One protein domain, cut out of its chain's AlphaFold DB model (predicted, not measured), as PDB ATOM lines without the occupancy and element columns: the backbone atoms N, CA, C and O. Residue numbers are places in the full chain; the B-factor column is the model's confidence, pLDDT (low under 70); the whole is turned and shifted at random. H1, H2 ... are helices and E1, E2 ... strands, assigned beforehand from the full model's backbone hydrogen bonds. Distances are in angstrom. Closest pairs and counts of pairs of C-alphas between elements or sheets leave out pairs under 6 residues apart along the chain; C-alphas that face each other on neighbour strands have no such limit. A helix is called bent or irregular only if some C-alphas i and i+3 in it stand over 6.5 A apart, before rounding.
ATOM      1  N   ILE A 239      31.711  -0.363  77.227       89.00
ATOM      2  CA  ILE A 239      30.314  -0.206  76.799       89.00
ATOM      3  C   ILE A 239      29.656   1.022  77.443       89.00
ATOM      4  O   ILE A 239      30.031   1.423  78.544       89.00
ATOM      5  N   ARG A 240      28.660   1.619  76.779       88.12
ATOM      6  CA  ARG A 240      27.942   2.827  77.230       88.12
ATOM      7  C   ARG A 240      26.430   2.613  77.264       88.12
ATOM      8  O   ARG A 240      25.875   2.073  76.309       88.12
ATOM      9  N   ALA A 241      25.772   3.068  78.328       87.44
ATOM     10  CA  ALA A 241      24.322   2.982  78.489       87.44
ATOM     11  C   ALA A 241      23.579   3.963  77.559       87.44
ATOM     12  O   ALA A 241      23.830   5.169  77.592       87.44
ATOM     13  N   LEU A 242      22.628   3.462  76.766       82.50
ATOM     14  CA  LEU A 242      21.758   4.267  75.891       82.50
ATOM     15  C   LEU A 242      20.538   4.838  76.633       82.50
ATOM     16  O   LEU A 242      20.014   5.893  76.269       82.50
ATOM     17  N   HIS A 243      20.106   4.155  77.693       81.44
ATOM     18  CA  HIS A 243      18.965   4.511  78.536       81.44
ATOM     19  C   HIS A 243      19.318   4.274  80.009       81.44
ATOM     20  O   HIS A 243      20.219   3.492  80.305       81.44
ATOM     21  N   ALA A 244      18.602   4.926  80.926       84.69
ATOM     22  CA  ALA A 244      18.712   4.638  82.355       84.69
ATOM     23  C   ALA A 244      17.931   3.363  82.735       84.69
ATOM     24  O   ALA A 244      16.959   2.996  82.067       84.69
ATOM     25  N   PHE A 245      18.338   2.719  83.824       85.62
ATOM     26  CA  PHE A 245      17.717   1.524  84.390       85.62
ATOM     27  C   PHE A 245      17.856   1.536  85.914       85.62
ATOM     28  O   PHE A 245      18.930   1.827  86.437       85.62
ATOM     29  N   ASP A 246      16.792   1.162  86.627       82.62
ATOM     30  CA  ASP A 246      16.836   0.979  88.076       82.62
ATOM     31  C   ASP A 246      16.418  -0.442  88.473       82.62
ATOM     32  O   ASP A 246      15.271  -0.852  88.279       82.62
ATOM     33  N   ALA A 247      17.353  -1.174  89.082       79.94
ATOM     34  CA  ALA A 247      17.158  -2.525  89.592       79.94
ATOM     35  C   ALA A 247      16.066  -2.612  90.677       79.94
ATOM     36  O   ALA A 247      15.487  -3.684  90.851       79.94
ATOM     37  N   SER A 248      15.717  -1.503  91.352       76.44
ATOM     38  CA  SER A 248      14.608  -1.479  92.322       76.44
ATOM     39  C   SER A 248      13.235  -1.793  91.702       76.44
ATOM     40  O   SER A 248      12.312  -2.195  92.408       76.44
ATOM     41  N   THR A 249      13.106  -1.663  90.375       76.44
ATOM     42  CA  THR A 249      11.866  -1.940  89.627       76.44
ATOM     43  C   THR A 249      11.635  -3.429  89.322       76.44
ATOM     44  O   THR A 249      10.573  -3.795  88.812       76.44
ATOM     45  N   LEU A 250      12.599  -4.304  89.633       76.12
ATOM     46  CA  LEU A 250      12.509  -5.742  89.366       76.12
ATOM     47  C   LEU A 250      11.591  -6.458  90.372       76.12
ATOM     48  O   LEU A 250      11.689  -6.280  91.582       76.12
ATOM     49  N   GLN A 251      10.719  -7.332  89.861       68.56
ATOM     50  CA  GLN A 251       9.712  -8.044  90.667       68.56
ATOM     51  C   GLN A 251      10.305  -9.135  91.580       68.56
ATOM     52  O   GLN A 251       9.671  -9.543  92.553       68.56
ATOM     53  N   SER A 252      11.508  -9.623  91.267       71.75
ATOM     54  CA  SER A 252      12.238 -10.603  92.073       71.75
ATOM     55  C   SER A 252      13.222  -9.888  92.995       71.75
ATOM     56  O   SER A 252      14.146  -9.218  92.536       71.75
ATOM     57  N   ALA A 253      13.061 -10.078  94.306       66.12
ATOM     58  CA  ALA A 253      13.971  -9.524  95.309       66.12
ATOM     59  C   ALA A 253      15.392 -10.126  95.246       66.12
ATOM     60  O   ALA A 253      16.331  -9.514  95.749       66.12
ATOM     61  N   ALA A 254      15.560 -11.302  94.626       63.00
ATOM     62  CA  ALA A 254      16.877 -11.867  94.347       63.00
ATOM     63  C   ALA A 254      17.544 -11.107  93.190       63.00
ATOM     64  O   ALA A 254      18.649 -10.592  93.349       63.00
ATOM     65  N   ASP A 255      16.840 -10.954  92.070       67.25
ATOM     66  CA  ASP A 255      17.334 -10.286  90.863       67.25
ATOM     67  C   ASP A 255      17.658  -8.813  91.172       67.25
ATOM     68  O   ASP A 255      18.746  -8.342  90.857       67.25
ATOM     69  N   ALA A 256      16.787  -8.116  91.912       71.50
ATOM     70  CA  ALA A 256      17.009  -6.748  92.398       71.50
ATOM     71  C   ALA A 256      18.245  -6.582  93.312       71.50
ATOM     72  O   ALA A 256      18.701  -5.460  93.521       71.50
ATOM     73  N   SER A 257      18.789  -7.674  93.867       70.19
ATOM     74  CA  SER A 257      20.016  -7.665  94.682       70.19
ATOM     75  C   SER A 257      21.299  -7.990  93.900       70.19
ATOM     76  O   SER A 257      22.397  -7.799  94.421       70.19
ATOM     77  N   ILE A 258      21.159  -8.477  92.661       73.69
ATOM     78  CA  ILE A 258      22.248  -8.914  91.769       73.69
ATOM     79  C   ILE A 258      22.416  -7.937  90.590       73.69
ATOM     80  O   ILE A 258      23.531  -7.714  90.103       73.69
ATOM     81  N   CYS A 259      21.309  -7.342  90.146       81.19
ATOM     82  CA  CYS A 259      21.253  -6.335  89.098       81.19
ATOM     83  C   CYS A 259      21.701  -4.958  89.603       81.19
ATOM     84  O   CYS A 259      21.471  -4.592  90.755       81.19
ATOM     85  N   LEU A 260      22.307  -4.175  88.714       85.00
ATOM     86  CA  LEU A 260      22.899  -2.875  89.029       85.00
ATOM     87  C   LEU A 260      22.137  -1.736  88.325       85.00
ATOM     88  O   LEU A 260      21.864  -1.826  87.130       85.00
ATOM     89  N   SER A 261      21.800  -0.668  89.058       87.12
ATOM     90  CA  SER A 261      21.139   0.538  88.521       87.12
ATOM     91  C   SER A 261      22.150   1.499  87.874       87.12
ATOM     92  O   SER A 261      23.220   1.731  88.437       87.12
ATOM     93  N   PHE A 262      21.813   2.072  86.715       88.44
ATOM     94  CA  PHE A 262      22.695   2.944  85.925       88.44
ATOM     95  C   PHE A 262      21.919   4.039  85.175       88.44
ATOM     96  O   PHE A 262      20.765   3.856  84.789       88.44
ATOM     97  N   ASP A 263      22.574   5.172  84.920       85.81
ATOM     98  CA  ASP A 263      22.011   6.306  84.174       85.81
ATOM     99  C   ASP A 263      22.385   6.268  82.682       85.81
ATOM    100  O   ASP A 263      23.398   5.683  82.287       85.81
ATOM    101  N   LYS A 264      21.608   6.964  81.833       83.50
ATOM    102  CA  LYS A 264      21.973   7.181  80.419       83.50
ATOM    103  C   LYS A 264      23.370   7.814  80.327       83.50
ATOM    104  O   LYS A 264      23.718   8.688  81.115       83.50
ATOM    105  N   ASN A 265      24.135   7.401  79.317       82.31
ATOM    106  CA  ASN A 265      25.511   7.796  79.005       82.31
ATOM    107  C   ASN A 265      26.624   7.258  79.925       82.31
ATOM    108  O   ASN A 265      27.787   7.444  79.553       82.31
ATOM    109  N   GLN A 266      26.328   6.574  81.040       85.69
ATOM    110  CA  GLN A 266      27.363   5.965  81.893       85.69
ATOM    111  C   GLN A 266      28.166   4.889  81.147       85.69
ATOM    112  O   GLN A 266      27.626   4.169  80.302       85.69
ATOM    113  N   VAL A 267      29.460   4.777  81.470       88.06
ATOM    114  CA  VAL A 267      30.389   3.819  80.848       88.06
ATOM    115  C   VAL A 267      30.725   2.687  81.820       88.06
ATOM    116  O   VAL A 267      31.042   2.921  82.990       88.06
ATOM    117  N   ALA A 268      30.694   1.455  81.317       88.38
ATOM    118  CA  ALA A 268      31.035   0.247  82.052       88.38
ATOM    119  C   ALA A 268      32.171  -0.525  81.366       88.38
ATOM    120  O   ALA A 268      32.304  -0.507  80.140       88.38
ATOM    121  N   PHE A 269      32.969  -1.227  82.167       89.75
ATOM    122  CA  PHE A 269      33.884  -2.263  81.699       89.75
ATOM    123  C   PHE A 269      33.217  -3.634  81.839       89.75
ATOM    124  O   PHE A 269      32.686  -3.956  82.905       89.75
ATOM    125  N   LEU A 270      33.244  -4.421  80.768       88.12
ATOM    126  CA  LEU A 270      32.578  -5.712  80.655       88.12
ATOM    127  C   LEU A 270      33.514  -6.866  81.029       88.12
ATOM    128  O   LEU A 270      34.586  -7.015  80.451       88.12
ATOM    129  N   HIS A 271      33.080  -7.702  81.974       83.56
ATOM    130  CA  HIS A 271      33.879  -8.809  82.513       83.56
ATOM    131  C   HIS A 271      33.447 -10.195  82.016       83.56
ATOM    132  O   HIS A 271      34.276 -11.100  81.991       83.56
ATOM    133  N   THR A 272      32.173 -10.393  81.661       81.19
ATOM    134  CA  THR A 272      31.611 -11.621  81.046       81.19
ATOM    135  C   THR A 272      30.244 -11.322  80.428       81.19
ATOM    136  O   THR A 272      29.511 -10.485  80.951       81.19
ATOM    137  N   ILE A 273      29.869 -12.056  79.376       82.25
ATOM    138  CA  ILE A 273      28.496 -12.125  78.846       82.25
ATOM    139  C   ILE A 273      27.969 -13.548  79.072       82.25
ATOM    140  O   ILE A 273      28.668 -14.511  78.766       82.25
ATOM    141  N   ASP A 274      26.738 -13.675  79.565       77.38
ATOM    142  CA  ASP A 274      25.995 -14.937  79.633       77.38
ATOM    143  C   ASP A 274      25.099 -15.139  78.392       77.38
ATOM    144  O   ASP A 274      24.615 -14.179  77.784       77.38
ATOM    145  N   GLU A 275      24.827 -16.395  78.023       67.94
ATOM    146  CA  GLU A 275      24.004 -16.744  76.853       67.94
ATOM    147  C   GLU A 275      22.571 -16.179  76.913       67.94
ATOM    148  O   GLU A 275      21.944 -15.971  75.870       67.94
ATOM    149  N   SER A 276      22.053 -15.884  78.110       72.94
ATOM    150  CA  SER A 276      20.746 -15.248  78.309       72.94
ATOM    151  C   SER A 276      20.688 -13.762  77.918       72.94
ATOM    152  O   SER A 276      19.590 -13.206  77.859       72.94
ATOM    153  N   GLY A 277      21.826 -13.120  77.623       73.31
ATOM    154  CA  GLY A 277      21.908 -11.697  77.262       73.31
ATOM    155  C   GLY A 277      22.200 -10.747  78.429       73.31
ATOM    156  O   GLY A 277      22.164  -9.527  78.249       73.31
ATOM    157  N   TRP A 278      22.511 -11.285  79.608       81.88
ATOM    158  CA  TRP A 278      23.015 -10.523  80.750       81.88
ATOM    159  C   TRP A 278      24.545 -10.439  80.719       81.88
ATOM    160  O   TRP A 278      25.216 -11.362  80.259       81.88
ATOM    161  N   GLY A 279      25.105  -9.332  81.203       84.88
ATOM    162  CA  GLY A 279      26.550  -9.131  81.320       84.88
ATOM    163  C   GLY A 279      26.951  -8.746  82.737       84.88
ATOM    164  O   GLY A 279      26.239  -7.990  83.396       84.88
ATOM    165  N   GLU A 280      28.088  -9.253  83.204       86.44
ATOM    166  CA  GLU A 280      28.698  -8.820  84.466       86.44
ATOM    167  C   GLU A 280      29.671  -7.674  84.173       86.44
ATOM    168  O   GLU A 280      30.544  -7.799  83.309       86.44
ATOM    169  N   VAL A 281      29.522  -6.546  84.872       88.19
ATOM    170  CA  VAL A 281      30.257  -5.309  84.572       88.19
ATOM    171  C   VAL A 281      30.770  -4.598  85.818       88.19
ATOM    172  O   VAL A 281      30.345  -4.859  86.942       88.19
ATOM    173  N   THR A 282      31.673  -3.641  85.608       88.50
ATOM    174  CA  THR A 282      32.007  -2.588  86.577       88.50
ATOM    175  C   THR A 282      31.724  -1.223  85.967       88.50
ATOM    176  O   THR A 282      32.299  -0.891  84.930       88.50
ATOM    177  N   LEU A 283      30.877  -0.408  86.604       87.25
ATOM    178  CA  LEU A 283      30.705   0.992  86.197       87.25
ATOM    179  C   LEU A 283      31.969   1.797  86.517       87.25
ATOM    180  O   LEU A 283      32.462   1.762  87.643       87.25
ATOM    181  N   ILE A 284      32.461   2.582  85.559       86.38
ATOM    182  CA  ILE A 284      33.696   3.367  85.724       86.38
ATOM    183  C   ILE A 284      33.490   4.546  86.694       86.38
ATOM    184  O   ILE A 284      34.416   4.942  87.405       86.38
ATOM    185  N   ASP A 285      32.271   5.087  86.774       79.75
ATOM    186  CA  ASP A 285      31.954   6.236  87.627       79.75
ATOM    187  C   ASP A 285      31.729   5.896  89.107       79.75
ATOM    188  O   ASP A 285      32.094   6.694  89.978       79.75
ATOM    189  N   THR A 286      31.133   4.734  89.395       81.62
ATOM    190  CA  THR A 286      30.763   4.308  90.760       81.62
ATOM    191  C   THR A 286      31.641   3.182  91.307       81.62
ATOM    192  O   THR A 286      31.606   2.928  92.511       81.62
ATOM    193  N   LEU A 287      32.422   2.515  90.445       83.19
ATOM    194  CA  LEU A 287      33.242   1.331  90.738       83.19
ATOM    195  C   LEU A 287      32.451   0.142  91.317       83.19
ATOM    196  O   LEU A 287      33.029  -0.766  91.912       83.19
ATOM    197  N   GLN A 288      31.128   0.132  91.136       82.56
ATOM    198  CA  GLN A 288      30.266  -0.964  91.568       82.56
ATOM    199  C   GLN A 288      30.274  -2.099  90.539       82.56
ATOM    200  O   GLN A 288      30.185  -1.860  89.333       82.56
ATOM    201  N   THR A 289      30.371  -3.330  91.041       83.06
ATOM    202  CA  THR A 289      30.319  -4.583  90.276       83.06
ATOM    203  C   THR A 289      28.921  -5.190  90.351       83.06
ATOM    204  O   THR A 289      28.389  -5.330  91.455       83.06
ATOM    205  N   GLY A 290      28.346  -5.608  89.227       84.81
ATOM    206  CA  GLY A 290      27.038  -6.264  89.211       84.81
ATOM    207  C   GLY A 290      26.605  -6.693  87.814       84.81
ATOM    208  O   GLY A 290      27.337  -6.497  86.842       84.81
ATOM    209  N   TRP A 291      25.413  -7.281  87.720       86.88
ATOM    210  CA  TRP A 291      24.850  -7.725  86.446       86.88
ATOM    211  C   TRP A 291      23.961  -6.653  85.809       86.88
ATOM    212  O   TRP A 291      23.249  -5.918  86.495       86.88
ATOM    213  N   ILE A 292      23.995  -6.578  84.480       86.94
ATOM    214  CA  ILE A 292      23.200  -5.651  83.671       86.94
ATOM    215  C   ILE A 292      22.562  -6.356  82.458       86.94
ATOM    216  O   ILE A 292      23.125  -7.324  81.936       86.94
ATOM    217  N   PRO A 293      21.416  -5.865  81.958       85.50
ATOM    218  CA  PRO A 293      20.836  -6.329  80.703       85.50
ATOM    219  C   PRO A 293      21.571  -5.688  79.510       85.50
ATOM    220  O   PRO A 293      21.490  -4.477  79.290       85.50
ATOM    221  N   MET A 294      22.282  -6.485  78.699       84.38
ATOM    222  CA  MET A 294      23.172  -5.956  77.644       84.38
ATOM    223  C   MET A 294      22.441  -5.180  76.539       84.38
ATOM    224  O   MET A 294      23.053  -4.380  75.838       84.38
ATOM    225  N   ASN A 295      21.124  -5.356  76.391       83.00
ATOM    226  CA  ASN A 295      20.311  -4.620  75.419       83.00
ATOM    227  C   ASN A 295      20.089  -3.132  75.768       83.00
ATOM    228  O   ASN A 295      19.429  -2.439  74.998       83.00
ATOM    229  N   TYR A 296      20.589  -2.653  76.912       82.75
ATOM    230  CA  TYR A 296      20.608  -1.231  77.279       82.75
ATOM    231  C   TYR A 296      21.914  -0.523  76.872       82.75
ATOM    232  O   TYR A 296      22.028   0.691  77.056       82.75
ATOM    233  N   PHE A 297      22.894  -1.255  76.327       85.31
ATOM    234  CA  PHE A 297      24.255  -0.771  76.094       85.31
ATOM    235  C   PHE A 297      24.705  -0.900  74.632       85.31
ATOM    236  O   PHE A 297      24.324  -1.826  73.918       85.31
ATOM    237  N   ALA A 298      25.591   0.007  74.220       83.69
ATOM    238  CA  ALA A 298      26.336  -0.044  72.962       83.69
ATOM    239  C   ALA A 298      27.855  -0.053  73.223       83.69
ATOM    240  O   ALA A 298      28.304   0.318  74.308       83.69
ATOM    241  N   LEU A 299      28.654  -0.452  72.231       81.50
ATOM    242  CA  LEU A 299      30.118  -0.326  72.278       81.50
ATOM    243  C   LEU A 299      30.519   1.162  72.259       81.50
ATOM    244  O   LEU A 299      29.957   1.939  71.488       81.50
ATOM    245  N   VAL A 300      31.505   1.570  73.069       79.88
ATOM    246  CA  VAL A 300      32.004   2.968  73.072       79.88
ATOM    247  C   VAL A 300      32.733   3.317  71.765       79.88
ATOM    248  O   VAL A 300      32.740   4.473  71.328       79.88
ATOM    249  N   ILE A 301      33.352   2.314  71.143       75.25
ATOM    250  CA  ILE A 301      34.167   2.439  69.937       75.25
ATOM    251  C   ILE A 301      33.594   1.499  68.874       75.25
ATOM    252  O   ILE A 301      33.272   0.347  69.153       75.25
ATOM    253  N   THR A 302      33.451   2.007  67.653       65.38
ATOM    254  CA  THR A 302      33.032   1.247  66.469       65.38
ATOM    255  C   THR A 302      33.968   1.619  65.331       65.38
ATOM    256  O   THR A 302      34.127   2.815  65.087       65.38
ATOM    257  N   ASN A 303      34.562   0.647  64.636       59.12
ATOM    258  CA  ASN A 303      35.388   0.933  63.459       59.12
ATOM    259  C   ASN A 303      34.530   1.648  62.397       59.12
ATOM    260  O   ASN A 303      33.402   1.234  62.133       59.12
ATOM    261  N   GLU A 304      35.028   2.749  61.831       50.16
ATOM    262  CA  GLU A 304      34.210   3.667  61.017       50.16
ATOM    263  C   GLU A 304      34.069   3.228  59.543       50.16
ATOM    264  O   GLU A 304      33.279   3.815  58.808       50.16
ATOM    265  N   GLU A 305      34.790   2.184  59.117       46.62
ATOM    266  CA  GLU A 305      34.951   1.811  57.700       46.62
ATOM    267  C   GLU A 305      34.012   0.688  57.202       46.62
ATOM    268  O   GLU A 305      33.841   0.552  55.993       46.62
ATOM    269  N   GLU A 306      33.375  -0.098  58.084       45.22
ATOM    270  CA  GLU A 306      32.574  -1.280  57.679       45.22
ATOM    271  C   GLU A 306      31.043  -1.054  57.634       45.22
ATOM    272  O   GLU A 306      30.359  -1.679  56.828       45.22
ATOM    273  N   SER A 313      18.580   5.881  62.997       44.56
ATOM    274  CA  SER A 313      18.680   7.172  63.702       44.56
ATOM    275  C   SER A 313      19.183   7.036  65.140       44.56
ATOM    276  O   SER A 313      20.016   7.824  65.590       44.56
ATOM    277  N   ASP A 314      18.707   6.010  65.837       46.34
ATOM    278  CA  ASP A 314      18.801   5.898  67.289       46.34
ATOM    279  C   ASP A 314      20.200   5.429  67.738       46.34
ATOM    280  O   ASP A 314      20.681   5.822  68.802       46.34
ATOM    281  N   GLU A 315      20.929   4.686  66.891       49.75
ATOM    282  CA  GLU A 315      22.330   4.314  67.156       49.75
ATOM    283  C   GLU A 315      23.297   5.512  67.050       49.75
ATOM    284  O   GLU A 315      24.429   5.440  67.541       49.75
ATOM    285  N   ARG A 316      22.880   6.641  66.451       51.25
ATOM    286  CA  ARG A 316      23.722   7.848  66.361       51.25
ATOM    287  C   ARG A 316      23.789   8.641  67.669       51.25
ATOM    288  O   ARG A 316      24.816   9.269  67.911       51.25
ATOM    289  N   GLU A 317      22.768   8.584  68.529       52.34
ATOM    290  CA  GLU A 317      22.797   9.265  69.839       52.34
ATOM    291  C   GLU A 317      23.823   8.659  70.814       52.34
ATOM    292  O   GLU A 317      24.349   9.357  71.681       52.34
ATOM    293  N   GLY A 318      24.118   7.360  70.692       52.31
ATOM    294  CA  GLY A 318      24.939   6.638  71.668       52.31
ATOM    295  C   GLY A 318      26.439   6.954  71.630       52.31
ATOM    296  O   GLY A 318      27.135   6.740  72.627       52.31
ATOM    297  N   LYS A 319      26.966   7.458  70.507       62.25
ATOM    298  CA  LYS A 319      28.420   7.557  70.282       62.25
ATOM    299  C   LYS A 319      29.057   8.717  71.060       62.25
ATOM    300  O   LYS A 319      28.512   9.817  71.129       62.25
ATOM    301  N   ILE A 320      30.246   8.490  71.627       66.38
ATOM    302  CA  ILE A 320      31.080   9.575  72.170       66.38
ATOM    303  C   ILE A 320      31.767  10.277  70.982       66.38
ATOM    304  O   ILE A 320      32.375   9.593  70.155       66.38
ATOM    305  N   PRO A 321      31.696  11.616  70.855       63.50
ATOM    306  CA  PRO A 321      32.317  12.316  69.736       63.50
ATOM    307  C   PRO A 321      33.846  12.166  69.768       63.50
ATOM    308  O   PRO A 321      34.488  12.456  70.776       63.50
ATOM    309  N   ASN A 322      34.425  11.751  68.637       73.88
ATOM    310  CA  ASN A 322      35.850  11.424  68.475       73.88
ATOM    311  C   ASN A 322      36.343  10.236  69.337       73.88
ATOM    312  O   ASN A 322      37.503  10.212  69.755       73.88
ATOM    313  N   SER A 323      35.492   9.236  69.616       72.88
ATOM    314  CA  SER A 323      35.861   8.088  70.468       72.88
ATOM    315  C   SER A 323      37.050   7.262  69.959       72.88
ATOM    316  O   SER A 323      37.711   6.603  70.762       72.88
ATOM    317  N   HIS A 324      37.399   7.349  68.671       79.06
ATOM    318  CA  HIS A 324      38.582   6.697  68.102       79.06
ATOM    319  C   HIS A 324      39.898   7.103  68.800       79.06
ATOM    320  O   HIS A 324      40.788   6.263  68.934       79.06
ATOM    321  N   TYR A 325      40.012   8.325  69.345       82.44
ATOM    322  CA  TYR A 325      41.193   8.750  70.120       82.44
ATOM    323  C   TYR A 325      41.375   7.988  71.446       82.44
ATOM    324  O   TYR A 325      42.472   7.975  72.006       82.44
ATOM    325  N   LEU A 326      40.327   7.335  71.966       85.00
ATOM    326  CA  LEU A 326      40.426   6.493  73.164       85.00
ATOM    327  C   LEU A 326      40.890   5.067  72.851       85.00
ATOM    328  O   LEU A 326      41.344   4.388  73.769       85.00
ATOM    329  N   LYS A 327      40.827   4.609  71.590       84.88
ATOM    330  CA  LYS A 327      41.037   3.197  71.223       84.88
ATOM    331  C   LYS A 327      42.347   2.594  71.767       84.88
ATOM    332  O   LYS A 327      42.268   1.559  72.432       84.88
ATOM    333  N   PRO A 328      43.526   3.236  71.623       85.31
ATOM    334  CA  PRO A 328      44.785   2.663  72.115       85.31
ATOM    335  C   PRO A 328      44.892   2.657  73.646       85.31
ATOM    336  O   PRO A 328      45.510   1.768  74.226       85.31
ATOM    337  N   LEU A 329      44.262   3.630  74.314       89.38
ATOM    338  CA  LEU A 329      44.194   3.676  75.774       89.38
ATOM    339  C   LEU A 329      43.231   2.614  76.318       89.38
ATOM    340  O   LEU A 329      43.555   1.941  77.290       89.38
ATOM    341  N   PHE A 330      42.073   2.439  75.683       89.75
ATOM    342  CA  PHE A 330      41.071   1.451  76.075       89.75
ATOM    343  C   PHE A 330      41.581   0.026  75.873       89.75
ATOM    344  O   PHE A 330      41.457  -0.773  76.793       89.75
ATOM    345  N   HIS A 331      42.247  -0.272  74.754       88.69
ATOM    346  CA  HIS A 331      42.920  -1.559  74.563       88.69
ATOM    347  C   HIS A 331      43.945  -1.832  75.687       88.69
ATOM    348  O   HIS A 331      43.885  -2.870  76.343       88.69
ATOM    349  N   ALA A 332      44.828  -0.872  75.995       87.12
ATOM    350  CA  ALA A 332      45.836  -1.030  77.050       87.12
ATOM    351  C   ALA A 332      45.238  -1.148  78.470       87.12
ATOM    352  O   ALA A 332      45.748  -1.908  79.296       87.12
ATOM    353  N   CYS A 333      44.153  -0.425  78.768       88.38
ATOM    354  CA  CYS A 333      43.416  -0.578  80.022       88.38
ATOM    355  C   CYS A 333      42.702  -1.936  80.088       88.38
ATOM    356  O   CYS A 333      42.796  -2.606  81.111       88.38
ATOM    357  N   GLY A 334      42.048  -2.377  79.009       85.06
ATOM    358  CA  GLY A 334      41.394  -3.684  78.915       85.06
ATOM    359  C   GLY A 334      42.375  -4.836  79.137       85.06
ATOM    360  O   GLY A 334      42.136  -5.685  79.989       85.06
ATOM    361  N   GLN A 335      43.545  -4.786  78.494       85.06
ATOM    362  CA  GLN A 335      44.632  -5.754  78.685       85.06
ATOM    363  C   GLN A 335      45.089  -5.861  80.154       85.06
ATOM    364  O   GLN A 335      45.437  -6.948  80.618       85.06
ATOM    365  N   PHE A 336      45.053  -4.760  80.916       86.75
ATOM    366  CA  PHE A 336      45.339  -4.785  82.354       86.75
ATOM    367  C   PHE A 336      44.159  -5.293  83.192       86.75
ATOM    368  O   PHE A 336      44.368  -6.048  84.138       86.75
ATOM    369  N   LEU A 337      42.933  -4.868  82.878       85.81
ATOM    370  CA  LEU A 337      41.734  -5.170  83.663       85.81
ATOM    371  C   LEU A 337      41.273  -6.625  83.499       85.81
ATOM    372  O   LEU A 337      40.891  -7.242  84.492       85.81
ATOM    373  N   SER A 338      41.369  -7.193  82.293       81.44
ATOM    374  CA  SER A 338      41.050  -8.602  82.022       81.44
ATOM    375  C   SER A 338      42.080  -9.566  82.618       81.44
ATOM    376  O   SER A 338      41.706 -10.646  83.069       81.44
ATOM    377  N   ASN A 339      43.368  -9.192  82.672       81.38
ATOM    378  CA  ASN A 339      44.394  -9.997  83.345       81.38
ATOM    379  C   ASN A 339      45.422  -9.150  84.135       81.38
ATOM    380  O   ASN A 339      46.559  -8.936  83.682       81.38
ATOM    381  N   PRO A 340      45.086  -8.754  85.382       80.88
ATOM    382  CA  PRO A 340      45.991  -8.021  86.272       80.88
ATOM    383  C   PRO A 340      47.238  -8.814  86.711       80.88
ATOM    384  O   PRO A 340      48.141  -8.248  87.326       80.88
ATOM    385  N   LEU A 341      47.305 -10.120  86.425       80.56
ATOM    386  CA  LEU A 341      48.380 -11.043  86.818       80.56
ATOM    387  C   LEU A 341      49.171 -11.603  85.616       80.56
ATOM    388  O   LEU A 341      49.885 -12.600  85.731       80.56
ATOM    389  N   SER A 342      49.093 -10.907  84.480       75.94
ATOM    390  CA  SER A 342      49.613 -11.264  83.150       75.94
ATOM    391  C   SER A 342      51.127 -11.519  83.008       75.94
ATOM    392  O   SER A 342      51.577 -11.838  81.910       75.94
ATOM    393  N   HIS A 343      51.954 -11.400  84.054       80.06
ATOM    394  CA  HIS A 343      53.404 -11.614  83.953       80.06
ATOM    395  C   HIS A 343      53.977 -12.564  85.014       80.06
ATOM    396  O   HIS A 343      54.009 -12.270  86.212       80.06
ATOM    397  N   ARG A 344      54.532 -13.689  84.557       76.75
ATOM    398  CA  ARG A 344      55.223 -14.675  85.396       76.75
ATOM    399  C   ARG A 344      56.659 -14.217  85.691       76.75
ATOM    400  O   ARG A 344      57.474 -14.061  84.787       76.75
ATOM    401  N   ASN A 345      56.970 -13.982  86.964       71.75
ATOM    402  CA  ASN A 345      58.293 -13.540  87.417       71.75
ATOM    403  C   ASN A 345      59.273 -14.739  87.503       71.75
ATOM    404  O   ASN A 345      58.840 -15.884  87.589       71.75
ATOM    405  N   ARG A 346      60.594 -14.499  87.592       67.19
ATOM    406  CA  ARG A 346      61.686 -15.511  87.682       67.19
ATOM    407  C   ARG A 346      61.603 -16.505  88.866       67.19
ATOM    408  O   ARG A 346      62.527 -17.283  89.078       67.19
ATOM    409  N   LYS A 347      60.547 -16.447  89.677       68.12
ATOM    410  CA  LYS A 347      60.254 -17.357  90.799       68.12
ATOM    411  C   LYS A 347      58.919 -18.091  90.595       68.12
ATOM    412  O   LYS A 347      58.245 -18.391  91.575       68.12
ATOM    413  N   ASP A 348      58.498 -18.263  89.341       67.12
ATOM    414  CA  ASP A 348      57.247 -18.895  88.879       67.12
ATOM    415  C   ASP A 348      55.920 -18.290  89.381       67.12
ATOM    416  O   ASP A 348      54.843 -18.715  88.964       67.12
ATOM    417  N   LYS A 349      55.977 -17.246  90.215       74.12
ATOM    418  CA  LYS A 349      54.810 -16.496  90.692       74.12
ATOM    419  C   LYS A 349      54.294 -15.514  89.643       74.12
ATOM    420  O   LYS A 349      55.075 -14.752  89.066       74.12
ATOM    421  N   TYR A 350      52.976 -15.476  89.490       77.88
ATOM    422  CA  TYR A 350      52.264 -14.459  88.724       77.88
ATOM    423  C   TYR A 350      52.338 -13.083  89.403       77.88
ATOM    424  O   TYR A 350      52.320 -12.961  90.631       77.88
ATOM    425  N   THR A 351      52.469 -12.051  88.575       83.44
ATOM    426  CA  THR A 351      52.632 -10.635  88.923       83.44
ATOM    427  C   THR A 351      52.060  -9.788  87.781       83.44
ATOM    428  O   THR A 351      51.851 -10.301  86.684       83.44
ATOM    429  N   PHE A 352      51.810  -8.495  87.984       84.69
ATOM    430  CA  PHE A 352      51.320  -7.648  86.891       84.69
ATOM    431  C   PHE A 352      52.411  -7.336  85.853       84.69
ATOM    432  O   PHE A 352      53.587  -7.144  86.185       84.69
ATOM    433  N   SER A 353      52.016  -7.212  84.584       83.94
ATOM    434  CA  SER A 353      52.922  -6.796  83.515       83.94
ATOM    435  C   SER A 353      53.173  -5.286  83.545       83.94
ATOM    436  O   SER A 353      52.323  -4.475  83.172       83.94
ATOM    437  N   ILE A 354      54.391  -4.883  83.921       84.56
ATOM    438  CA  ILE A 354      54.818  -3.476  83.824       84.56
ATOM    439  C   ILE A 354      54.824  -2.975  82.367       84.56
ATOM    440  O   ILE A 354      54.743  -1.771  82.152       84.56
ATOM    441  N   ARG A 355      54.887  -3.862  81.356       84.31
ATOM    442  CA  ARG A 355      54.774  -3.466  79.939       84.31
ATOM    443  C   ARG A 355      53.393  -2.878  79.645       84.31
ATOM    444  O   ARG A 355      53.334  -1.773  79.127       84.31
ATOM    445  N   VAL A 356      52.319  -3.531  80.092       83.81
ATOM    446  CA  VAL A 356      50.930  -3.077  79.881       83.81
ATOM    447  C   VAL A 356      50.683  -1.702  80.519       83.81
ATOM    448  O   VAL A 356      50.106  -0.818  79.898       83.81
ATOM    449  N   ILE A 357      51.224  -1.447  81.717       86.50
ATOM    450  CA  ILE A 357      51.125  -0.118  82.354       86.50
ATOM    451  C   ILE A 357      51.930   0.957  81.587       86.50
ATOM    452  O   ILE A 357      51.554   2.131  81.585       86.50
ATOM    453  N   ASN A 358      53.006   0.583  80.882       88.88
ATOM    454  CA  ASN A 358      53.663   1.492  79.934       88.88
ATOM    455  C   ASN A 358      52.806   1.709  78.669       88.88
ATOM    456  O   ASN A 358      52.734   2.842  78.205       88.88
ATOM    457  N   SER A 359      52.080   0.703  78.172       87.25
ATOM    458  CA  SER A 359      51.090   0.888  77.098       87.25
ATOM    459  C   SER A 359      49.982   1.871  77.507       87.25
ATOM    460  O   SER A 359      49.624   2.746  76.725       87.25
ATOM    461  N   ILE A 360      49.510   1.826  78.763       88.81
ATOM    462  CA  ILE A 360      48.544   2.802  79.309       88.81
ATOM    463  C   ILE A 360      49.130   4.228  79.310       88.81
ATOM    464  O   ILE A 360      48.441   5.168  78.910       88.81
ATOM    465  N   ARG A 361      50.410   4.416  79.686       89.00
ATOM    466  CA  ARG A 361      51.101   5.717  79.519       89.00
ATOM    467  C   ARG A 361      51.038   6.184  78.072       89.00
ATOM    468  O   ARG A 361      50.716   7.344  77.821       89.00
ATOM    469  N   ASP A 362      51.424   5.316  77.147       87.88
ATOM    470  CA  ASP A 362      51.603   5.708  75.756       87.88
ATOM    471  C   ASP A 362      50.250   5.962  75.071       87.88
ATOM    472  O   ASP A 362      50.152   6.896  74.280       87.88
ATOM    473  N   GLY A 363      49.176   5.288  75.501       87.38
ATOM    474  CA  GLY A 363      47.787   5.636  75.178       87.38
ATOM    475  C   GLY A 363      47.358   7.015  75.704       87.38
ATOM    476  O   GLY A 363      46.838   7.822  74.934       87.38
ATOM    477  N   VAL A 364      47.631   7.353  76.976       90.12
ATOM    478  CA  VAL A 364      47.361   8.706  77.523       90.12
ATOM    479  C   VAL A 364      48.164   9.778  76.774       90.12
ATOM    480  O   VAL A 364      47.655  10.867  76.499       90.12
ATOM    481  N   ARG A 365      49.416   9.479  76.404       88.88
ATOM    482  CA  ARG A 365      50.252  10.369  75.590       88.88
ATOM    483  C   ARG A 365      49.678  10.554  74.185       88.88
ATOM    484  O   ARG A 365      49.656  11.689  73.714       88.88
ATOM    485  N   LEU A 366      49.222   9.482  73.534       88.56
ATOM    486  CA  LEU A 366      48.662   9.536  72.184       88.56
ATOM    487  C   LEU A 366      47.355  10.336  72.154       88.56
ATOM    488  O   LEU A 366      47.233  11.236  71.330       88.56
ATOM    489  N   LEU A 367      46.448  10.111  73.112       88.06
ATOM    490  CA  LEU A 367      45.216  10.893  73.288       88.06
ATOM    491  C   LEU A 367      45.509  12.401  73.387       88.06
ATOM    492  O   LEU A 367      44.861  13.218  72.732       88.06
ATOM    493  N   LEU A 368      46.520  12.786  74.171       88.06
ATOM    494  CA  LEU A 368      46.945  14.185  74.299       88.06
ATOM    495  C   LEU A 368      47.691  14.718  73.069       88.06
ATOM    496  O   LEU A 368      47.722  15.929  72.866       88.06
ATOM    497  N   GLN A 369      48.287  13.853  72.250       87.56
ATOM    498  CA  GLN A 369      48.931  14.236  70.995       87.56
ATOM    499  C   GLN A 369      47.902  14.428  69.872       87.56
ATOM    500  O   GLN A 369      47.955  15.435  69.181       87.56
ATOM    501  N   GLN A 370      46.930  13.523  69.729       83.50
ATOM    502  CA  GLN A 370      45.876  13.588  68.708       83.50
ATOM    503  C   GLN A 370      44.867  14.725  68.953       83.50
ATOM    504  O   GLN A 370      44.270  15.234  68.013       83.50
ATOM    505  N   THR A 371      44.717  15.174  70.202       84.25
ATOM    506  CA  THR A 371      43.936  16.374  70.565       84.25
ATOM    507  C   THR A 371      44.769  17.672  70.572       84.25
ATOM    508  O   THR A 371      44.307  18.697  71.083       84.25
ATOM    509  N   ASP A 372      46.025  17.621  70.095       81.00
ATOM    510  CA  ASP A 372      47.084  18.657  70.157       81.00
ATOM    511  C   ASP A 372      47.353  19.269  71.552       81.00
ATOM    512  O   ASP A 372      48.129  20.217  71.736       81.00
ATOM    513  N   CYS A 373      46.746  18.693  72.586       82.94
ATOM    514  CA  CYS A 373      46.769  19.168  73.957       82.94
ATOM    515  C   CYS A 373      48.016  18.726  74.737       82.94
ATOM    516  O   CYS A 373      48.085  18.965  75.940       82.94
ATOM    517  N   LEU A 374      49.025  18.124  74.100       84.94
ATOM    518  CA  LEU A 374      50.274  17.709  74.747       84.94
ATOM    519  C   LEU A 374      51.106  18.917  75.222       84.94
ATOM    520  O   LEU A 374      51.617  18.920  76.344       84.94
ATOM    521  N   SER A 375      51.204  19.981  74.415       81.12
ATOM    522  CA  SER A 375      51.985  21.178  74.769       81.12
ATOM    523  C   SER A 375      51.252  22.111  75.743       81.12
ATOM    524  O   SER A 375      50.026  22.217  75.758       81.12
ATOM    525  N   ARG A 376      51.999  22.867  76.558       75.88
ATOM    526  CA  ARG A 376      51.448  23.993  77.341       75.88
ATOM    527  C   ARG A 376      51.157  25.238  76.487       75.88
ATOM    528  O   ARG A 376      50.435  26.103  76.964       75.88
ATOM    529  N   SER A 377      51.690  25.312  75.264       69.94
ATOM    530  CA  SER A 377      51.536  26.449  74.342       69.94
ATOM    531  C   SER A 377      50.322  26.369  73.406       69.94
ATOM    532  O   SER A 377      50.066  27.335  72.697       69.94
ATOM    533  N   ASN A 378      49.584  25.251  73.379       79.06
ATOM    534  CA  ASN A 378      48.431  25.084  72.488       79.06
ATOM    535  C   ASN A 378      47.327  26.120  72.790       79.06
ATOM    536  O   ASN A 378      47.009  26.378  73.952       79.06
ATOM    537  N   GLU A 379      46.727  26.681  71.739       71.50
ATOM    538  CA  GLU A 379      45.727  27.750  71.815       71.50
ATOM    539  C   GLU A 379      44.450  27.362  72.586       71.50
ATOM    540  O   GLU A 379      43.926  28.163  73.359       71.50
ATOM    541  N   ILE A 380      43.976  26.120  72.462       77.12
ATOM    542  CA  ILE A 380      42.819  25.605  73.212       77.12
ATOM    543  C   ILE A 380      43.160  25.555  74.710       77.12
ATOM    544  O   ILE A 380      42.393  26.021  75.553       77.12
ATOM    545  N   VAL A 381      44.357  25.064  75.046       79.44
ATOM    546  CA  VAL A 381      44.851  24.938  76.429       79.44
ATOM    547  C   VAL A 381      45.135  26.307  77.068       79.44
ATOM    548  O   VAL A 381      45.011  26.453  78.291       79.44
ATOM    549  N   THR A 382      45.500  27.326  76.283       79.12
ATOM    550  CA  THR A 382      45.748  28.700  76.762       79.12
ATOM    551  C   THR A 382      44.479  29.561  76.812       79.12
ATOM    552  O   THR A 382      44.325  30.305  77.783       79.12
ATOM    553  N   LYS A 383      43.527  29.403  75.880       77.31
ATOM    554  CA  LYS A 383      42.214  30.081  75.913       77.31
ATOM    555  C   LYS A 383      41.261  29.491  76.962       77.31
ATOM    556  O   LYS A 383      40.688  30.249  77.741       77.31
ATOM    557  N   ARG A 384      41.070  28.164  77.014       83.38
ATOM    558  CA  ARG A 384      40.025  27.527  77.844       83.38
ATOM    559  C   ARG A 384      40.590  26.965  79.165       83.38
ATOM    560  O   ARG A 384      41.393  26.026  79.154       83.38
ATOM    561  N   PRO A 385      40.193  27.496  80.342       83.06
ATOM    562  CA  PRO A 385      40.718  27.035  81.629       83.06
ATOM    563  C   PRO A 385      40.178  25.658  82.044       83.06
ATOM    564  O   PRO A 385      40.838  24.977  82.829       83.06
ATOM    565  N   VAL A 386      39.020  25.230  81.524       84.94
ATOM    566  CA  VAL A 386      38.407  23.928  81.843       84.94
ATOM    567  C   VAL A 386      39.247  22.788  81.261       84.94
ATOM    568  O   VAL A 386      39.738  21.955  82.022       84.94
ATOM    569  N   VAL A 387      39.553  22.839  79.957       86.00
ATOM    570  CA  VAL A 387      40.474  21.911  79.260       86.00
ATOM    571  C   VAL A 387      41.845  21.845  79.955       86.00
ATOM    572  O   VAL A 387      42.434  20.776  80.124       86.00
ATOM    573  N   ARG A 388      42.363  22.987  80.433       86.62
ATOM    574  CA  ARG A 388      43.629  23.037  81.188       86.62
ATOM    575  C   ARG A 388      43.549  22.297  82.529       86.62
ATOM    576  O   ARG A 388      44.536  21.673  82.925       86.62
ATOM    577  N   ARG A 389      42.413  22.381  83.234       86.94
ATOM    578  CA  ARG A 389      42.169  21.692  84.515       86.94
ATOM    579  C   ARG A 389      42.006  20.185  84.313       86.94
ATOM    580  O   ARG A 389      42.719  19.436  84.979       86.94
ATOM    581  N   SER A 390      41.162  19.744  83.375       88.81
ATOM    582  CA  SER A 390      40.956  18.312  83.092       88.81
ATOM    583  C   SER A 390      42.256  17.636  82.647       88.81
ATOM    584  O   SER A 390      42.660  16.642  83.251       88.81
ATOM    585  N   ARG A 391      43.014  18.249  81.723       90.19
ATOM    586  CA  ARG A 391      44.343  17.747  81.327       90.19
ATOM    587  C   ARG A 391      45.317  17.639  82.506       90.19
ATOM    588  O   ARG A 391      46.074  16.674  82.589       90.19
ATOM    589  N   LYS A 392      45.336  18.623  83.420       89.25
ATOM    590  CA  LYS A 392      46.202  18.568  84.613       89.25
ATOM    591  C   LYS A 392      45.819  17.392  85.521       89.25
ATOM    592  O   LYS A 392      46.720  16.753  86.052       89.25
ATOM    593  N   SER A 393      44.523  17.100  85.671       89.94
ATOM    594  CA  SER A 393      44.043  15.949  86.449       89.94
ATOM    595  C   SER A 393      44.460  14.622  85.813       89.94
ATOM    596  O   SER A 393      45.061  13.795  86.489       89.94
ATOM    597  N   LEU A 394      44.225  14.448  84.505       91.19
ATOM    598  CA  LEU A 394      44.593  13.233  83.768       91.19
ATOM    599  C   LEU A 394      46.097  12.930  83.866       91.19
ATOM    600  O   LEU A 394      46.484  11.805  84.173       91.19
ATOM    601  N   LEU A 395      46.951  13.941  83.673       89.44
ATOM    602  CA  LEU A 395      48.404  13.781  83.795       89.44
ATOM    603  C   LEU A 395      48.865  13.480  85.230       89.44
ATOM    604  O   LEU A 395      49.865  12.787  85.399       89.44
ATOM    605  N   ALA A 396      48.168  13.983  86.254       90.31
ATOM    606  CA  ALA A 396      48.494  13.689  87.649       90.31
ATOM    607  C   ALA A 396      48.129  12.243  88.020       90.31
ATOM    608  O   ALA A 396      48.961  11.523  88.570       90.31
ATOM    609  N   ASP A 397      46.926  11.795  87.661       88.38
ATOM    610  CA  ASP A 397      46.440  10.457  88.011       88.38
ATOM    611  C   ASP A 397      47.200   9.362  87.247       88.38
ATOM    612  O   ASP A 397      47.593   8.353  87.837       88.38
ATOM    613  N   TRP A 398      47.536   9.607  85.973       88.31
ATOM    614  CA  TRP A 398      48.450   8.748  85.214       88.31
ATOM    615  C   TRP A 398      49.848   8.666  85.862       88.31
ATOM    616  O   TRP A 398      50.402   7.573  86.011       88.31
ATOM    617  N   TYR A 399      50.425   9.801  86.270       90.12
ATOM    618  CA  TYR A 399      51.742   9.824  86.913       90.12
ATOM    619  C   TYR A 399      51.733   9.041  88.234       90.12
ATOM    620  O   TYR A 399      52.623   8.224  88.478       90.12
ATOM    621  N   ASN A 400      50.688   9.217  89.048       89.94
ATOM    622  CA  ASN A 400      50.498   8.490  90.301       89.94
ATOM    623  C   ASN A 400      50.421   6.967  90.072       89.94
ATOM    624  O   ASN A 400      51.091   6.211  90.783       89.94
ATOM    625  N   LEU A 401      49.671   6.519  89.055       89.81
ATOM    626  CA  LEU A 401      49.618   5.110  88.641       89.81
ATOM    627  C   LEU A 401      51.018   4.593  88.274       89.81
ATOM    628  O   LEU A 401      51.425   3.534  88.752       89.81
ATOM    629  N   MET A 402      51.789   5.347  87.483       88.75
ATOM    630  CA  MET A 402      53.138   4.937  87.077       88.75
ATOM    631  C   MET A 402      54.117   4.858  88.262       88.75
ATOM    632  O   MET A 402      54.952   3.951  88.306       88.75
ATOM    633  N   VAL A 403      54.017   5.756  89.248       90.19
ATOM    634  CA  VAL A 403      54.830   5.695  90.477       90.19
ATOM    635  C   VAL A 403      54.497   4.433  91.281       90.19
ATOM    636  O   VAL A 403      55.402   3.659  91.601       90.19
ATOM    637  N   LYS A 404      53.209   4.155  91.535       87.31
ATOM    638  CA  LYS A 404      52.786   2.958  92.286       87.31
ATOM    639  C   LYS A 404      53.086   1.651  91.548       87.31
ATOM    640  O   LYS A 404      53.501   0.677  92.174       87.31
ATOM    641  N   ALA A 405      52.985   1.637  90.221       86.75
ATOM    642  CA  ALA A 405      53.374   0.494  89.397       86.75
ATOM    643  C   ALA A 405      54.877   0.171  89.485       86.75
ATOM    644  O   ALA A 405      55.263  -0.996  89.464       86.75
ATOM    645  N   ASN A 406      55.739   1.183  89.618       86.25
ATOM    646  CA  ASN A 406      57.166   0.957  89.847       86.25
ATOM    647  C   ASN A 406      57.452   0.492  91.286       86.25
ATOM    648  O   ASN A 406      58.242  -0.431  91.468       86.25
ATOM    649  N   GLU A 407      56.767   1.049  92.291       86.06
ATOM    650  CA  GLU A 407      56.873   0.630  93.701       86.06
ATOM    651  C   GLU A 407      56.443  -0.833  93.925       86.06
ATOM    652  O   GLU A 407      57.005  -1.539  94.764       86.06
ATOM    653  N   PHE A 408      55.436  -1.311  93.190       86.00
ATOM    654  CA  PHE A 408      54.876  -2.657  93.360       86.00
ATOM    655  C   PHE A 408      55.447  -3.697  92.380       86.00
ATOM    656  O   PHE A 408      55.059  -4.868  92.440       86.00
ATOM    657  N   LYS A 409      56.374  -3.312  91.495       81.06
ATOM    658  CA  LYS A 409      56.920  -4.145  90.410       81.06
ATOM    659  C   LYS A 409      57.348  -5.543  90.879       81.06
ATOM    660  O   LYS A 409      58.187  -5.689  91.763       81.06
ATOM    661  N   GLY A 410      56.794  -6.584  90.252       74.00
ATOM    662  CA  GLY A 410      57.119  -7.983  90.562       74.00
ATOM    663  C   GLY A 410      56.520  -8.520  91.871       74.00
ATOM    664  O   GLY A 410      56.940  -9.583  92.331       74.00
ATOM    665  N   THR A 411      55.552  -7.815  92.467       80.25
ATOM    666  CA  THR A 411      54.820  -8.257  93.665       80.25
ATOM    667  C   THR A 411      53.616  -9.134  93.301       80.25
ATOM    668  O   THR A 411      52.864  -8.808  92.389       80.25
ATOM    669  N   SER A 412      53.391 -10.210  94.065       75.62
ATOM    670  CA  SER A 412      52.240 -11.125  93.943       75.62
ATOM    671  C   SER A 412      51.242 -10.966  95.112       75.62
ATOM    672  O   SER A 412      50.817 -11.951  95.712       75.62
ATOM    673  N   ASN A 413      50.963  -9.727  95.534       82.12
ATOM    674  CA  ASN A 413      50.077  -9.416  96.664       82.12
ATOM    675  C   ASN A 413      48.790  -8.776  96.135       82.12
ATOM    676  O   ASN A 413      48.835  -7.668  95.599       82.12
ATOM    677  N   PHE A 414      47.669  -9.472  96.328       79.12
ATOM    678  CA  PHE A 414      46.330  -9.087  95.885       79.12
ATOM    679  C   PHE A 414      45.978  -7.635  96.242       79.12
ATOM    680  O   PHE A 414      45.614  -6.878  95.349       79.12
ATOM    681  N   ASN A 415      46.215  -7.191  97.482       80.19
ATOM    682  CA  ASN A 415      45.888  -5.826  97.929       80.19
ATOM    683  C   ASN A 415      46.690  -4.741  97.182       80.19
ATOM    684  O   ASN A 415      46.222  -3.621  97.005       80.19
ATOM    685  N   LYS A 416      47.915  -5.050  96.729       83.00
ATOM    686  CA  LYS A 416      48.724  -4.118  95.920       83.00
ATOM    687  C   LYS A 416      48.290  -4.090  94.454       83.00
ATOM    688  O   LYS A 416      48.455  -3.065  93.802       83.00
ATOM    689  N   ILE A 417      47.738  -5.192  93.949       83.44
ATOM    690  CA  ILE A 417      47.197  -5.290  92.587       83.44
ATOM    691  C   ILE A 417      45.828  -4.598  92.526       83.44
ATOM    692  O   ILE A 417      45.615  -3.787  91.635       83.44
ATOM    693  N   GLU A 418      44.970  -4.802  93.532       83.44
ATOM    694  CA  GLU A 418      43.716  -4.065  93.759       83.44
ATOM    695  C   GLU A 418      43.915  -2.542  93.654       83.44
ATOM    696  O   GLU A 418      43.206  -1.877  92.902       83.44
ATOM    697  N   ILE A 419      44.927  -1.994  94.338       86.62
ATOM    698  CA  ILE A 419      45.259  -0.561  94.265       86.62
ATOM    699  C   ILE A 419      45.589  -0.131  92.826       86.62
ATOM    700  O   ILE A 419      45.124   0.920  92.390       86.62
ATOM    701  N   LEU A 420      46.347  -0.927  92.062       86.06
ATOM    702  CA  LEU A 420      46.660  -0.605  90.663       86.06
ATOM    703  C   LEU A 420      45.418  -0.688  89.765       86.06
ATOM    704  O   LEU A 420      45.217   0.205  88.948       86.06
ATOM    705  N   THR A 421      44.558  -1.693  89.948       86.38
ATOM    706  CA  THR A 421      43.281  -1.834  89.229       86.38
ATOM    707  C   THR A 421      42.374  -0.620  89.449       86.38
ATOM    708  O   THR A 421      41.877  -0.038  88.485       86.38
ATOM    709  N   LEU A 422      42.222  -0.164  90.698       87.12
ATOM    710  CA  LEU A 422      41.455   1.045  91.029       87.12
ATOM    711  C   LEU A 422      42.056   2.306  90.378       87.12
ATOM    712  O   LEU A 422      41.323   3.139  89.845       87.12
ATOM    713  N   MET A 423      43.386   2.427  90.349       87.94
ATOM    714  CA  MET A 423      44.070   3.542  89.683       87.94
ATOM    715  C   MET A 423      43.950   3.491  88.146       87.94
ATOM    716  O   MET A 423      43.873   4.543  87.515       87.94
ATOM    717  N   VAL A 424      43.867   2.305  87.529       89.62
ATOM    718  CA  VAL A 424      43.590   2.154  86.086       89.62
ATOM    719  C   VAL A 424      42.160   2.589  85.746       89.62
ATOM    720  O   VAL A 424      41.971   3.332  84.778       89.62
ATOM    721  N   TYR A 425      41.161   2.240  86.565       89.50
ATOM    722  CA  TYR A 425      39.807   2.785  86.411       89.50
ATOM    723  C   TYR A 425      39.784   4.317  86.559       89.50
ATOM    724  O   TYR A 425      39.177   4.998  85.732       89.50
ATOM    725  N   GLN A 426      40.505   4.882  87.536       88.56
ATOM    726  CA  GLN A 426      40.608   6.337  87.718       88.56
ATOM    727  C   GLN A 426      41.229   7.045  86.499       88.56
ATOM    728  O   GLN A 426      40.684   8.049  86.036       88.56
ATOM    729  N   VAL A 427      42.325   6.520  85.937       90.69
ATOM    730  CA  VAL A 427      42.946   7.069  84.714       90.69
ATOM    731  C   VAL A 427      41.991   6.988  83.522       90.69
ATOM    732  O   VAL A 427      41.857   7.962  82.780       90.69
ATOM    733  N   THR A 428      41.276   5.870  83.371       89.38
ATOM    734  CA  THR A 428      40.286   5.680  82.298       89.38
ATOM    735  C   THR A 428      39.147   6.699  82.404       89.38
ATOM    736  O   THR A 428      38.805   7.348  81.416       89.38
ATOM    737  N   ARG A 429      38.629   6.933  83.619       89.06
ATOM    738  CA  ARG A 429      37.630   7.976  83.894       89.06
ATOM    739  C   ARG A 429      38.140   9.371  83.526       89.06
ATOM    740  O   ARG A 429      37.449  10.115  82.843       89.06
ATOM    741  N   LYS A 430      39.375   9.721  83.904       89.81
ATOM    742  CA  LYS A 430      39.949  11.041  83.580       89.81
ATOM    743  C   LYS A 430      40.256  11.247  82.098       89.81
ATOM    744  O   LYS A 430      40.325  12.395  81.663       89.81
ATOM    745  N   ALA A 431      40.421  10.176  81.325       89.25
ATOM    746  CA  ALA A 431      40.537  10.257  79.873       89.25
ATOM    747  C   ALA A 431      39.182  10.541  79.201       89.25
ATOM    748  O   ALA A 431      39.122  11.381  78.303       89.25
ATOM    749  N   LEU A 432      38.103   9.914  79.689       87.81
ATOM    750  CA  LEU A 432      36.723  10.215  79.290       87.81
ATOM    751  C   LEU A 432      36.345  11.668  79.632       87.81
ATOM    752  O   LEU A 432      36.016  12.426  78.718       87.81
ATOM    753  N   ASP A 433      36.514  12.083  80.900       86.12
ATOM    754  CA  ASP A 433      36.296  13.468  81.364       86.12
ATOM    755  C   ASP A 433      37.006  14.487  80.449       86.12
ATOM    756  O   ASP A 433      36.464  15.536  80.098       86.12
ATOM    757  N   PHE A 434      38.260  14.202  80.079       90.56
ATOM    758  CA  PHE A 434      39.072  15.090  79.251       90.56
ATOM    759  C   PHE A 434      38.550  15.193  77.811       90.56
ATOM    760  O   PHE A 434      38.451  16.313  77.299       90.56
ATOM    761  N   LEU A 435      38.221  14.068  77.164       87.12
ATOM    762  CA  LEU A 435      37.797  14.062  75.761       87.12
ATOM    763  C   LEU A 435      36.440  14.749  75.568       87.12
ATOM    764  O   LEU A 435      36.288  15.515  74.618       87.12
ATOM    765  N   GLU A 436      35.477  14.531  76.466       83.00
ATOM    766  CA  GLU A 436      34.159  15.173  76.380       83.00
ATOM    767  C   GLU A 436      34.267  16.699  76.535       83.00
ATOM    768  O   GLU A 436      33.767  17.453  75.694       83.00
ATOM    769  N   ILE A 437      35.017  17.164  77.543       86.62
ATOM    770  CA  ILE A 437      35.303  18.592  77.751       86.62
ATOM    771  C   ILE A 437      35.989  19.193  76.515       86.62
ATOM    772  O   ILE A 437      35.575  20.248  76.033       86.62
ATOM    773  N   TRP A 438      37.007  18.524  75.963       87.44
ATOM    774  CA  TRP A 438      37.709  18.993  74.764       87.44
ATOM    775  C   TRP A 438      36.805  19.012  73.521       87.44
ATOM    776  O   TRP A 438      36.837  19.981  72.760       87.44
ATOM    777  N   SER A 439      35.955  17.998  73.320       81.06
ATOM    778  CA  SER A 439      35.075  17.905  72.147       81.06
ATOM    779  C   SER A 439      33.941  18.935  72.145       81.06
ATOM    780  O   SER A 439      33.399  19.213  71.073       81.06
ATOM    781  N   ASN A 440      33.561  19.476  73.301       80.12
ATOM    782  CA  ASN A 440      32.566  20.544  73.394       80.12
ATOM    783  C   ASN A 440      33.233  21.920  73.211       80.12
ATOM    784  O   ASN A 440      32.833  22.697  72.344       80.12
ATOM    785  N   GLU A 441      34.325  22.174  73.938       81.25
ATOM    786  CA  GLU A 441      35.087  23.433  73.898       81.25
ATOM    787  C   GLU A 441      35.694  23.733  72.508       81.25
ATOM    788  O   GLU A 441      35.774  24.891  72.100       81.25
ATOM    789  N   SER A 442      36.099  22.704  71.753       75.94
ATOM    790  CA  SER A 442      36.633  22.845  70.386       75.94
ATOM    791  C   SER A 442      35.570  23.260  69.361       75.94
ATOM    792  O   SER A 442      35.833  24.136  68.534       75.94
ATOM    793  N   LYS A 443      34.353  22.702  69.443       71.81
ATOM    794  CA  LYS A 443      33.229  23.059  68.554       71.81
ATOM    795  C   LYS A 443      32.841  24.534  68.699       71.81
ATOM    796  O   LYS A 443      32.667  25.210  67.687       71.81
ATOM    797  N   GLU A 444      32.783  25.048  69.931       67.50
ATOM    798  CA  GLU A 444      32.504  26.470  70.198       67.50
ATOM    799  C   GLU A 444      33.546  27.429  69.599       67.50
ATOM    800  O   GLU A 444      33.223  28.569  69.269       67.50
ATOM    801  N   ILE A 445      34.812  27.014  69.503       65.81
ATOM    802  CA  ILE A 445      35.875  27.871  68.957       65.81
ATOM    803  C   ILE A 445      35.689  28.030  67.444       65.81
ATOM    804  O   ILE A 445      35.723  29.155  66.945       65.81
ATOM    805  N   VAL A 446      35.417  26.932  66.730       60.25
ATOM    806  CA  VAL A 446      35.231  26.944  65.268       60.25
ATOM    807  C   VAL A 446      34.008  27.766  64.856       60.25
ATOM    808  O   VAL A 446      34.107  28.568  63.926       60.25
ATOM    809  N   THR A 447      32.869  27.625  65.542       57.22
ATOM    810  CA  THR A 447      31.675  28.432  65.232       57.22
ATOM    811  C   THR A 447      31.934  29.917  65.476       57.22
ATOM    812  O   THR A 447      31.704  30.737  64.589       57.22
ATOM    813  N   ARG A 448      32.492  30.268  66.639       60.75
ATOM    814  CA  ARG A 448      32.657  31.664  67.053       60.75
ATOM    815  C   ARG A 448      33.738  32.418  66.271       60.75
ATOM    816  O   ARG A 448      33.572  33.611  66.025       60.75
ATOM    817  N   ASP A 449      34.822  31.758  65.859       52.31
ATOM    818  CA  ASP A 449      35.852  32.395  65.025       52.31
ATOM    819  C   ASP A 449      35.417  32.490  63.539       52.31
ATOM    820  O   ASP A 449      35.848  33.411  62.840       52.31
ATOM    821  N   ASN A 450      34.491  31.638  63.069       51.38
ATOM    822  CA  ASN A 450      33.802  31.821  61.781       51.38
ATOM    823  C   ASN A 450      32.800  32.989  61.825       51.38
ATOM    824  O   ASN A 450      32.809  33.834  60.929       51.38
ATOM    825  N   ASP A 451      31.981  33.083  62.879       49.84
ATOM    826  CA  ASP A 451      31.084  34.226  63.091       49.84
ATOM    827  C   ASP A 451      31.859  35.542  63.170       49.84
ATOM    828  O   ASP A 451      31.456  36.532  62.561       49.84
ATOM    829  N   ARG A 452      33.003  35.554  63.867       57.06
ATOM    830  CA  ARG A 452      33.847  36.745  63.992       57.06
ATOM    831  C   ARG A 452      34.332  37.268  62.639       57.06
ATOM    832  O   ARG A 452      34.188  38.460  62.396       57.06
ATOM    833  N   LYS A 453      34.848  36.401  61.758       54.81
ATOM    834  CA  LYS A 453      35.253  36.805  60.396       54.81
ATOM    835  C   LYS A 453      34.092  37.457  59.645       54.81
ATOM    836  O   LYS A 453      34.254  38.536  59.096       54.81
ATOM    837  N   LEU A 454      32.900  36.863  59.734       52.06
ATOM    838  CA  LEU A 454      31.679  37.403  59.129       52.06
ATOM    839  C   LEU A 454      31.222  38.748  59.721       52.06
ATOM    840  O   LEU A 454      30.561  39.508  59.016       52.06
ATOM    841  N   TYR A 455      31.547  39.057  60.981       54.28
ATOM    842  CA  TYR A 455      31.342  40.390  61.565       54.28
ATOM    843  C   TYR A 455      32.393  41.400  61.091       54.28
ATOM    844  O   TYR A 455      32.037  42.537  60.783       54.28
ATOM    845  N   ASP A 456      33.662  40.993  61.004       57.94
ATOM    846  CA  ASP A 456      34.749  41.836  60.495       57.94
ATOM    847  C   ASP A 456      34.531  42.176  58.999       57.94
ATOM    848  O   ASP A 456      34.697  43.332  58.608       57.94
ATOM    849  N   ASP A 457      34.028  41.231  58.193       56.34
ATOM    850  CA  ASP A 457      33.593  41.459  56.805       56.34
ATOM    851  C   ASP A 457      32.413  42.443  56.716       56.34
ATOM    852  O   ASP A 457      32.404  43.328  55.857       56.34
TER     853      ASP A 457
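AT A GLANCE: This is residues 239 to 306 and 313 to 457 of the 1274 residues of an uncharacterized protein of Candida maltosa (strain Xu316) (UniProt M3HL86). Four helices, H3, H4, H6 and H7, stand side by side in an up-and-down bundle, and a small sheet of five short strands, curled like part of a barrel, sits beside it next to H3 and H7. The far end of H7, residues 446 to 457, sticks out as an arm. The printed part has 213 residues, with seven named helices and five named strands in the order E1 H1 E2 E3 E4 E5 H2 H3 H4 H5 H6 H7. The sheet runs E4 E3 E2 E1 E5, all antiparallel, and the class is mixed, helices and strands. The whole is only just compact, close to loose, with a radius of gyration of the C-alphas of 19.9 A and spans of 68 by 50 by 33 A.

IN THESE COORDINATES: E1, residues 239 to 241, begins at C-alpha 239 (30.314, -0.206, 76.799). H1 is residues 255 to 258, E2 267 to 273 (16.2 A), E3 278 to 283 (14.9 A), E4 289 to 293 (13.6 A) and E5 297 to 299. H2 is residues 313 to 316, H3 323 to 338 (21.0 A), H4 354 to 370 (24.5 A), H5 379 to 383 and H6 385 to 407 (33.2 A). H7, residues 414 to 457, is 65.1 A long and ends at C-alpha 457 (33.593, 41.459, 56.805). H3 is irregular, with C-alphas 325 and 328 7.3 A apart, and has a kink of 42 degrees near residue 330.

HOW THE PARTS SIT: The strongly twisted sheet holds a meander, E2 E3 E4, each strand the antiparallel neighbour of the one before. N 269 and O 282 of E2 and E3 are 2.9 A apart, N 281 and O 290 of E3 and E4 2.9 A, N 239 and O 268 of E1 and E2 3.0 A, and N 240 and O 298 of E1 and E5 2.8 A, within hydrogen-bond range. H1 and, with residues 330 to 338, H3 only graze the sheet; H2 is not on it. H3 and H4, a helical hairpin, touch at a shallow tilt of 11 degrees, closest at the C-alphas of Leu 329 and Gly 363, 4.1 A. H4 touches H6 with closest C-alphas Arg 361 and Trp 398, 7.0 A. H6 and H7, a helical hairpin, touch at a shallow tilt of 22 degrees, closest at the C-alphas of Leu 394 and Lys 430, 5.1 A. H7 touches H3 with residues 421 to 431 alone, closest at the C-alphas of Cys 333 and Val 424, 6.7 A. H3 and H6 are apart. H5 and H6 touch only at the corner, closest at the C-alphas of Val 381 and Arg 388, 5.3 A. Every O i to N i+4 pair is within hydrogen-bond range in H4, H5 and H6, against 9 of 12 in H3 and 39 of 40 in H7; H1 and H2 are too short for such a pair.

THE WHOLE: The C-alphas farthest apart are those of Lys 347 and Asp 457, 73.0 A. Residues 307 to 312 are not printed, and C-alphas 306 and 313 are 17.3 A apart across the cut. The links E1 to H1 and H3 to H4 are long. The mean pLDDT of the printed part is 79.4, with residues 302 to 306, 313 to 321 and 444 to 457 among those under 70.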